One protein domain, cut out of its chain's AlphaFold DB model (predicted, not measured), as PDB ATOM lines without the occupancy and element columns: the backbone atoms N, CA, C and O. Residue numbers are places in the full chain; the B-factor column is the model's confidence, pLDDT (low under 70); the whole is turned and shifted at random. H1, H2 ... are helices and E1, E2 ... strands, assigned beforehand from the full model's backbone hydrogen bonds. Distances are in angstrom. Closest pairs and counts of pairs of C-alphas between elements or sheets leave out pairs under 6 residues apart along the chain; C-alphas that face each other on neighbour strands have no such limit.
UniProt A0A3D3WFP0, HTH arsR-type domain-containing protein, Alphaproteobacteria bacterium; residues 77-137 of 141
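Overview. This is residues 77 to 137 of the 141 residues of the protein "HTH arsR-type domain-containing protein" of Alphaproteobacteria bacterium (UniProt A0A3D3WFP0). The helix H1 forms the middle piece of an open, loosely joined structure, with a small two-strand hairpin at each of its ends: E1 and E2 where it begins, E3 and E4 where it ends. Beyond the second hairpin follow two short helices, H2 and H3, both apart from H1. The printed part has 61 residues with three named helices and four named strands, in the order E1, E2, H1, E3, E4, H2, H3; each of the two sheets is one antiparallel pair, E1 - E2 and E3 - E4. The class is mixed, helices and strands. The whole is only just loose, close to compact, with a radius of gyration of the C-alphas of 12.9 A and spans of 36 by 27 by 21 A.

Arrangement. E1, residues 86 to 88, and E2, residues 91 to 93, are an antiparallel hairpin, their directions at 136 degrees; N 86 and O 93 are within hydrogen-bond range at 2.8 A, N 93 and O 86 at 2.7 A. H1, residues 94 to 106, follows E2 with no residue between. The closest C-alphas of E1 and H1 are those of Arg 86 and Gly 94, 4.7 A apart. E3, residues 110 to 113, comes closest to H1 at the C-alphas of Leu 104 and Ile 110, 5.8 A apart. E3 and E4, residues 116 to 119, are an antiparallel hairpin at 147 degrees, with N 111 and O 118 within hydrogen-bond range at 2.9 A and N 118 and O 111 at 2.8 A. H1 and E4 are near each other, with 5 pairs of C-alphas within 10 A. H2, residues 124 to 129, and H3, residues 134 to 137, are close but not clearly touching; their closest C-alphas, of Trp 127 and Leu 134, are 7.4 A apart. In H1 and H2 every O i to N i+4 pair is within hydrogen-bond range; H3 is too short for such a pair.

Along the chain. E1 begins at C-alpha 86, (1.500, -18.615, -23.971). H1 runs 18.5 A, from C-alpha 94 at (0.435, -22.976, -22.519) to C-alpha 106. E3 is 9.6 A long, E4 9.9 A and H2 8.6 A. H3 ends at C-alpha 137, (13.572, -17.281, -6.590).

Size, cuts and confidence. The C-alphas farthest apart, of Ser 77 and Gly 122, are separated by 36.5 A. The printed part has no cut, and the six links between named elements are tight. The mean pLDDT of the printed part is 70.4; residues 77 to 91, 114 to 116 and 121 to 137 are under 70.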
ATOM      1  N   SER A  77       3.752 -10.224 -29.542       53.19
ATOM      2  CA  SER A  77       3.755 -11.067 -30.741       53.19
ATOM      3  C   SER A  77       4.816 -12.154 -30.593       53.19
ATOM      4  O   SER A  77       6.013 -11.881 -30.658       53.19
ATOM      5  N   ILE A  78       4.365 -13.381 -30.355       59.56
ATOM      6  CA  ILE A  78       5.240 -14.512 -30.093       59.56
ATOM      7  C   ILE A  78       5.827 -14.953 -31.440       59.56
ATOM      8  O   ILE A  78       5.069 -15.106 -32.405       59.56
ATOM      9  N   PRO A  79       7.153 -15.143 -31.556       63.56
ATOM     10  CA  PRO A  79       7.743 -15.680 -32.773       63.56
ATOM     11  C   PRO A  79       7.075 -17.011 -33.153       63.56
ATOM     12  O   PRO A  79       6.734 -17.789 -32.264       63.56
ATOM     13  N   PRO A  80       6.924 -17.339 -34.447       64.38
ATOM     14  CA  PRO A  80       6.191 -18.536 -34.877       64.38
ATOM     15  C   PRO A  80       6.769 -19.846 -34.311       64.38
ATOM     16  O   PRO A  80       6.020 -20.784 -34.038       64.38
ATOM     17  N   HIS A  81       8.079 -19.892 -34.049       67.94
ATOM     18  CA  HIS A  81       8.758 -21.029 -33.414       67.94
ATOM     19  C   HIS A  81       8.456 -21.183 -31.910       67.94
ATOM     20  O   HIS A  81       8.750 -22.221 -31.328       67.94
ATOM     21  N   LEU A  82       7.838 -20.179 -31.286       63.59
ATOM     22  CA  LEU A  82       7.333 -20.202 -29.913       63.59
ATOM     23  C   LEU A  82       5.798 -20.166 -29.876       63.59
ATOM     24  O   LEU A  82       5.225 -19.895 -28.832       63.59
ATOM     25  N   SER A  83       5.107 -20.469 -30.977       65.56
ATOM     26  CA  SER A  83       3.633 -20.441 -31.051       65.56
ATOM     27  C   SER A  83       2.919 -21.349 -30.035       65.56
ATOM     28  O   SER A  83       1.758 -21.108 -29.709       65.56
ATOM     29  N   LEU A  84       3.609 -22.362 -29.500       65.75
ATOM     30  CA  LEU A  84       3.115 -23.230 -28.421       65.75
ATOM     31  C   LEU A  84       3.259 -22.611 -27.019       65.75
ATOM     32  O   LEU A  84       2.694 -23.124 -26.048       65.75
ATOM     33  N   ALA A  85       4.024 -21.526 -26.902       65.75
ATOM     34  CA  ALA A  85       4.140 -20.728 -25.696       65.75
ATOM     35  C   ALA A  85       2.942 -19.788 -25.584       65.75
ATOM     36  O   ALA A  85       2.549 -19.117 -26.537       65.75
ATOM     37  N   ARG A  86       2.384 -19.700 -24.383       65.44
ATOM     38  CA  ARG A  86       1.500 -18.615 -23.971       65.44
ATOM     39  C   ARG A  86       2.194 -17.886 -22.828       65.44
ATOM     40  O   ARG A  86       2.998 -18.476 -22.125       65.44
ATOM     41  N   PHE A  87       1.892 -16.618 -22.627       66.38
ATOM     42  CA  PHE A  87       2.367 -15.854 -21.481       66.38
ATOM     43  C   PHE A  87       1.160 -15.292 -20.738       66.38
ATOM     44  O   PHE A  87       0.500 -14.381 -21.231       66.38
ATOM     45  N   CYS A  88       0.829 -15.831 -19.569       64.44
ATOM     46  CA  CYS A  88      -0.111 -15.159 -18.676       64.44
ATOM     47  C   CYS A  88       0.678 -14.101 -17.887       64.44
ATOM     48  O   CYS A  88       0.996 -14.286 -16.718       64.44
ATOM     49  N   TYR A  89       1.010 -12.991 -18.561       62.72
ATOM     50  CA  TYR A  89       1.851 -11.891 -18.053       62.72
ATOM     51  C   TYR A  89       3.346 -12.247 -17.971       62.72
ATOM     52  O   TYR A  89       3.906 -12.707 -18.964       62.72
ATOM     53  N   ASP A  90       3.985 -12.036 -16.813       55.88
ATOM     54  CA  ASP A  90       5.402 -12.353 -16.562       55.88
ATOM     55  C   ASP A  90       5.644 -13.872 -16.408       55.88
ATOM     56  O   ASP A  90       6.766 -14.312 -16.150       55.88
ATOM     57  N   HIS A  91       4.593 -14.688 -16.552       67.88
ATOM     58  CA  HIS A  91       4.639 -16.138 -16.413       67.88
ATOM     59  C   HIS A  91       4.462 -16.842 -17.756       67.88
ATOM     60  O   HIS A  91       3.558 -16.538 -18.538       67.88
ATOM     61  N   LEU A  92       5.323 -17.831 -17.999       72.88
ATOM     62  CA  LEU A  92       5.206 -18.741 -19.129       72.88
ATOM     63  C   LEU A  92       4.082 -19.756 -18.863       72.88
ATOM     64  O   LEU A  92       4.060 -20.425 -17.835       72.88
ATOM     65  N   ALA A  93       3.181 -19.888 -19.824       72.69
ATOM     66  CA  ALA A  93       2.001 -20.739 -19.813       72.69
ATOM     67  C   ALA A  93       1.833 -21.476 -21.157       72.69
ATOM     68  O   ALA A  93       2.640 -21.355 -22.084       72.69
ATOM     69  N   GLY A  94       0.757 -22.250 -21.288       73.38
ATOM     70  CA  GLY A  94       0.435 -22.976 -22.519       73.38
ATOM     71  C   GLY A  94       1.199 -24.292 -22.681       73.38
ATOM     72  O   GLY A  94       1.839 -24.783 -21.751       73.38
ATOM     73  N   GLN A  95       1.105 -24.890 -23.872       73.94
ATOM     74  CA  GLN A  95       1.637 -26.234 -24.134       73.94
ATOM     75  C   GLN A  95       3.148 -26.311 -23.913       73.94
ATOM     76  O   GLN A  95       3.625 -27.288 -23.340       73.94
ATOM     77  N   LEU A  96       3.894 -25.260 -24.272       79.31
ATOM     78  CA  LEU A  96       5.331 -25.207 -24.007       79.31
ATOM     79  C   LEU A  96       5.642 -25.257 -22.504       79.31
ATOM     80  O   LEU A  96       6.528 -26.005 -22.099       79.31
ATOM     81  N   ALA A  97       4.906 -24.509 -21.674       81.19
ATOM     82  CA  ALA A  97       5.095 -24.532 -20.223       81.19
ATOM     83  C   ALA A  97       4.832 -25.930 -19.650       81.19
ATOM     84  O   ALA A  97       5.629 -26.433 -18.864       81.19
ATOM     85  N   VAL A  98       3.765 -26.596 -20.104       83.81
ATOM     86  CA  VAL A  98       3.446 -27.976 -19.701       83.81
ATOM     87  C   VAL A  98       4.564 -28.941 -20.097       83.81
ATOM     88  O   VAL A  98       4.987 -29.749 -19.272       83.81
ATOM     89  N   MET A  99       5.084 -28.841 -21.323       81.31
ATOM     90  CA  MET A  99       6.186 -29.685 -21.793       81.31
ATOM     91  C   MET A  99       7.472 -29.460 -20.992       81.31
ATOM     92  O   MET A  99       8.144 -30.427 -20.633       81.31
ATOM     93  N   ILE A 100       7.804 -28.206 -20.673       85.00
ATOM     94  CA  ILE A 100       8.953 -27.866 -19.821       85.00
ATOM     95  C   ILE A 100       8.774 -28.485 -18.433       85.00
ATOM     96  O   ILE A 100       9.670 -29.184 -17.962       85.00
ATOM     97  N   THR A 101       7.611 -28.303 -17.806       85.25
ATOM     98  CA  THR A 101       7.302 -28.867 -16.484       85.25
ATOM     99  C   THR A 101       7.398 -30.392 -16.491       85.25
ATOM    100  O   THR A 101       8.078 -30.967 -15.646       85.25
ATOM    101  N   GLN A 102       6.801 -31.062 -17.482       84.81
ATOM    102  CA  GLN A 102       6.905 -32.518 -17.639       84.81
ATOM    103  C   GLN A 102       8.355 -32.973 -17.797       84.81
ATOM    104  O   GLN A 102       8.757 -33.979 -17.212       84.81
ATOM    105  N   LYS A 103       9.162 -32.223 -18.556       85.25
ATOM    106  CA  LYS A 103      10.569 -32.556 -18.755       85.25
ATOM    107  C   LYS A 103      11.355 -32.411 -17.453       85.25
ATOM    108  O   LYS A 103      12.093 -33.329 -17.106       85.25
ATOM    109  N   LEU A 104      11.136 -31.339 -16.693       84.69
ATOM    110  CA  LEU A 104      11.756 -31.140 -15.380       84.69
ATOM    111  C   LEU A 104      11.372 -32.242 -14.380       84.69
ATOM    112  O   LEU A 104      12.253 -32.736 -13.677       84.69
ATOM    113  N   ILE A 105      10.110 -32.687 -14.374       86.75
ATOM    114  CA  ILE A 105       9.663 -33.832 -13.561       86.75
ATOM    115  C   ILE A 105      10.367 -35.117 -14.003       86.75
ATOM    116  O   ILE A 105      10.929 -35.831 -13.178       86.75
ATOM    117  N   SER A 106      10.395 -35.403 -15.310       83.69
ATOM    118  CA  SER A 106      11.024 -36.624 -15.841       83.69
ATOM    119  C   SER A 106      12.528 -36.699 -15.564       83.69
ATOM    120  O   SER A 106      13.087 -37.788 -15.474       83.69
ATOM    121  N   HIS A 107      13.182 -35.544 -15.418       82.50
ATOM    122  CA  HIS A 107      14.592 -35.445 -15.060       82.50
ATOM    123  C   HIS A 107      14.837 -35.458 -13.546       82.50
ATOM    124  O   HIS A 107      15.994 -35.383 -13.152       82.50
ATOM    125  N   GLY A 108      13.796 -35.537 -12.708       81.94
ATOM    126  CA  GLY A 108      13.913 -35.499 -11.247       81.94
ATOM    127  C   GLY A 108      14.272 -34.122 -10.680       81.94
ATOM    128  O   GLY A 108      14.504 -33.989  -9.486       81.94
ATOM    129  N   ALA A 109      14.299 -33.083 -11.520       82.81
ATOM    130  CA  ALA A 109      14.670 -31.736 -11.104       82.81
ATOM    131  C   ALA A 109      13.600 -31.108 -10.195       82.81
ATOM    132  O   ALA A 109      13.930 -30.386  -9.250       82.81
ATOM    133  N   ILE A 110      12.323 -31.411 -10.464       85.62
ATOM    134  CA  ILE A 110      11.181 -31.007  -9.639       85.62
ATOM    135  C   ILE A 110      10.236 -32.183  -9.394       85.62
ATOM    136  O   ILE A 110      10.087 -33.056 -10.247       85.62
ATOM    137  N   THR A 111       9.532 -32.167  -8.269       86.69
ATOM    138  CA  THR A 111       8.425 -33.085  -7.969       86.69
ATOM    139  C   THR A 111       7.175 -32.304  -7.622       86.69
ATOM    140  O   THR A 111       7.256 -31.230  -7.037       86.69
ATOM    141  N   LEU A 112       6.012 -32.845  -7.975       81.56
ATOM    142  CA  LEU A 112       4.725 -32.271  -7.600       81.56
ATOM    143  C   LEU A 112       4.224 -32.950  -6.320       81.56
ATOM    144  O   LEU A 112       3.830 -34.114  -6.368       81.56
ATOM    145  N   ASN A 113       4.212 -32.219  -5.205       75.38
ATOM    146  CA  ASN A 113       3.687 -32.653  -3.908       75.38
ATOM    147  C   ASN A 113       2.576 -31.694  -3.464       75.38
ATOM    148  O   ASN A 113       2.789 -30.489  -3.434       75.38
ATOM    149  N   ASN A 114       1.384 -32.206  -3.124       67.62
ATOM    150  CA  ASN A 114       0.247 -31.403  -2.634       67.62
ATOM    151  C   ASN A 114      -0.016 -30.110  -3.438       67.62
ATOM    152  O   ASN A 114      -0.161 -29.033  -2.865       67.62
ATOM    153  N   CYS A 115      -0.059 -30.210  -4.771       69.06
ATOM    154  CA  CYS A 115      -0.257 -29.071  -5.681       69.06
ATOM    155  C   CYS A 115       0.874 -28.019  -5.682       69.06
ATOM    156  O   CYS A 115       0.713 -26.961  -6.286       69.06
ATOM    157  N   ALA A 116       2.026 -28.312  -5.076       68.25
ATOM    158  CA  ALA A 116       3.223 -27.480  -5.096       68.25
ATOM    159  C   ALA A 116       4.396 -28.211  -5.767       68.25
ATOM    160  O   ALA A 116       4.537 -29.429  -5.664       68.25
ATOM    161  N   PHE A 117       5.252 -27.461  -6.465       80.12
ATOM    162  CA  PHE A 117       6.476 -28.004  -7.050       80.12
ATOM    163  C   PHE A 117       7.653 -27.832  -6.091       80.12
ATOM    164  O   PHE A 117       7.989 -26.716  -5.698       80.12
ATOM    165  N   GLU A 118       8.316 -28.933  -5.760       80.00
ATOM    166  CA  GLU A 118       9.510 -28.962  -4.920       80.00
ATOM    167  C   GLU A 118      10.744 -29.235  -5.782       80.00
ATOM    168  O   GLU A 118      10.782 -30.194  -6.551       80.00
ATOM    169  N   CYS A 119      11.765 -28.384  -5.671       79.56
ATOM    170  CA  CYS A 119      13.024 -28.560  -6.398       79.56
ATOM    171  C   CYS A 119      13.974 -29.473  -5.619       79.56
ATOM    172  O   CYS A 119      14.258 -29.214  -4.447       79.56
ATOM    173  N   HIS A 120      14.532 -30.483  -6.285       74.31
ATOM    174  CA  HIS A 120      15.514 -31.385  -5.686       74.31
ATOM    175  C   HIS A 120      16.913 -30.744  -5.661       74.31
ATOM    176  O   HIS A 120      17.419 -30.280  -6.688       74.31
ATOM    177  N   GLN A 121      17.557 -30.726  -4.488       61.28
ATOM    178  CA  GLN A 121      18.968 -30.341  -4.363       61.28
ATOM    179  C   GLN A 121      19.836 -31.481  -4.914       61.28
ATOM    180  O   GLN A 121      19.806 -32.589  -4.387       61.28
ATOM    181  N   GLY A 122      20.553 -31.224  -6.012       63.19
ATOM    182  CA  GLY A 122      21.320 -32.241  -6.749       63.19
ATOM    183  C   GLY A 122      21.328 -32.054  -8.271       63.19
ATOM    184  O   GLY A 122      22.162 -32.634  -8.958       63.19
ATOM    185  N   HIS A 123      20.451 -31.197  -8.805       62.53
ATOM    186  CA  HIS A 123      20.365 -30.876 -10.238       62.53
ATOM    187  C   HIS A 123      21.009 -29.527 -10.603       62.53
ATOM    188  O   HIS A 123      20.641 -28.914 -11.602       62.53
ATOM    189  N   ASP A 124      21.996 -29.066  -9.828       63.12
ATOM    190  CA  ASP A 124      22.649 -27.756 -10.000       63.12
ATOM    191  C   ASP A 124      23.206 -27.547 -11.412       63.12
ATOM    192  O   ASP A 124      23.104 -26.457 -11.971       63.12
ATOM    193  N   HIS A 125      23.698 -28.613 -12.046       65.06
ATOM    194  CA  HIS A 125      24.145 -28.567 -13.436       65.06
ATOM    195  C   HIS A 125      23.007 -28.250 -14.424       65.06
ATOM    196  O   HIS A 125      23.215 -27.487 -15.365       65.06
ATOM    197  N   LEU A 126      21.800 -28.798 -14.222       66.62
ATOM    198  CA  LEU A 126      20.641 -28.473 -15.063       66.62
ATOM    199  C   LEU A 126      20.238 -27.007 -14.878       66.62
ATOM    200  O   LEU A 126      19.996 -26.314 -15.862       66.62
ATOM    201  N   TRP A 127      20.224 -26.507 -13.642       68.06
ATOM    202  CA  TRP A 127      19.883 -25.110 -13.356       68.06
ATOM    203  C   TRP A 127      20.891 -24.132 -13.974       68.06
ATOM    204  O   TRP A 127      20.488 -23.166 -14.626       68.06
ATOM    205  N   CYS A 128      22.189 -24.440 -13.886       62.69
ATOM    206  CA  CYS A 128      23.254 -23.694 -14.560       62.69
ATOM    207  C   CYS A 128      23.122 -23.726 -16.090       62.69
ATOM    208  O   CYS A 128      23.311 -22.698 -16.736       62.69
ATOM    209  N   GLN A 129      22.746 -24.868 -16.675       63.62
ATOM    210  CA  GLN A 129      22.543 -25.000 -18.121       63.62
ATOM    211  C   GLN A 129      21.387 -24.124 -18.629       63.62
ATOM    212  O   GLN A 129      21.475 -23.558 -19.717       63.62
ATOM    213  N   PHE A 130      20.331 -23.955 -17.829       63.41
ATOM    214  CA  PHE A 130      19.242 -23.017 -18.120       63.41
ATOM    215  C   PHE A 130      19.549 -21.569 -17.707       63.41
ATOM    216  O   PHE A 130      18.702 -20.699 -17.893       63.41
ATOM    217  N   SER A 131      20.738 -21.289 -17.154       60.78
ATOM    218  CA  SER A 131      21.089 -19.995 -16.541       60.78
ATOM    219  C   SER A 131      20.079 -19.535 -15.473       60.78
ATOM    220  O   SER A 131      19.918 -18.341 -15.219       60.78
ATOM    221  N   LEU A 132      19.384 -20.482 -14.835       61.66
ATOM    222  CA  LEU A 132      18.389 -20.232 -13.796       61.66
ATOM    223  C   LEU A 132      19.057 -20.323 -12.425       61.66
ATOM    224  O   LEU A 132      19.506 -21.386 -12.004       61.66
ATOM    225  N   ASN A 133      19.095 -19.209 -11.695       59.91
ATOM    226  CA  ASN A 133      19.584 -19.194 -10.322       59.91
ATOM    227  C   ASN A 133      18.412 -19.374  -9.350       59.91
ATOM    228  O   ASN A 133      17.706 -18.425  -9.029       59.91
ATOM    229  N   LEU A 134      18.196 -20.589  -8.847       58.56
ATOM    230  CA  LEU A 134      17.084 -20.855  -7.925       58.56
ATOM    231  C   LEU A 134      17.213 -20.128  -6.571       58.56
ATOM    232  O   LEU A 134      16.209 -19.960  -5.876       58.56
ATOM    233  N   ASN A 135      18.402 -19.630  -6.205       52.88
ATOM    234  CA  ASN A 135      18.575 -18.833  -4.987       52.88
ATOM    235  C   ASN A 135      17.953 -17.433  -5.114       52.88
ATOM    236  O   ASN A 135      17.589 -16.853  -4.094       52.88
ATOM    237  N   THR A 136      17.766 -16.902  -6.330       48.81
ATOM    238  CA  THR A 136      17.061 -15.620  -6.527       48.81
ATOM    239  C   THR A 136      15.541 -15.769  -6.435       48.81
ATOM    240  O   THR A 136      14.853 -14.809  -6.100       48.81
ATOM    241  N   VAL A 137      15.012 -16.976  -6.663       51.84
ATOM    242  CA  VAL A 137      13.572 -17.281  -6.590       51.84
ATOM    243  C   VAL A 137      13.138 -17.611  -5.153       51.84
ATOM    244  O   VAL A 137      12.073 -17.177  -4.714       51.84
TER     245      VAL A 137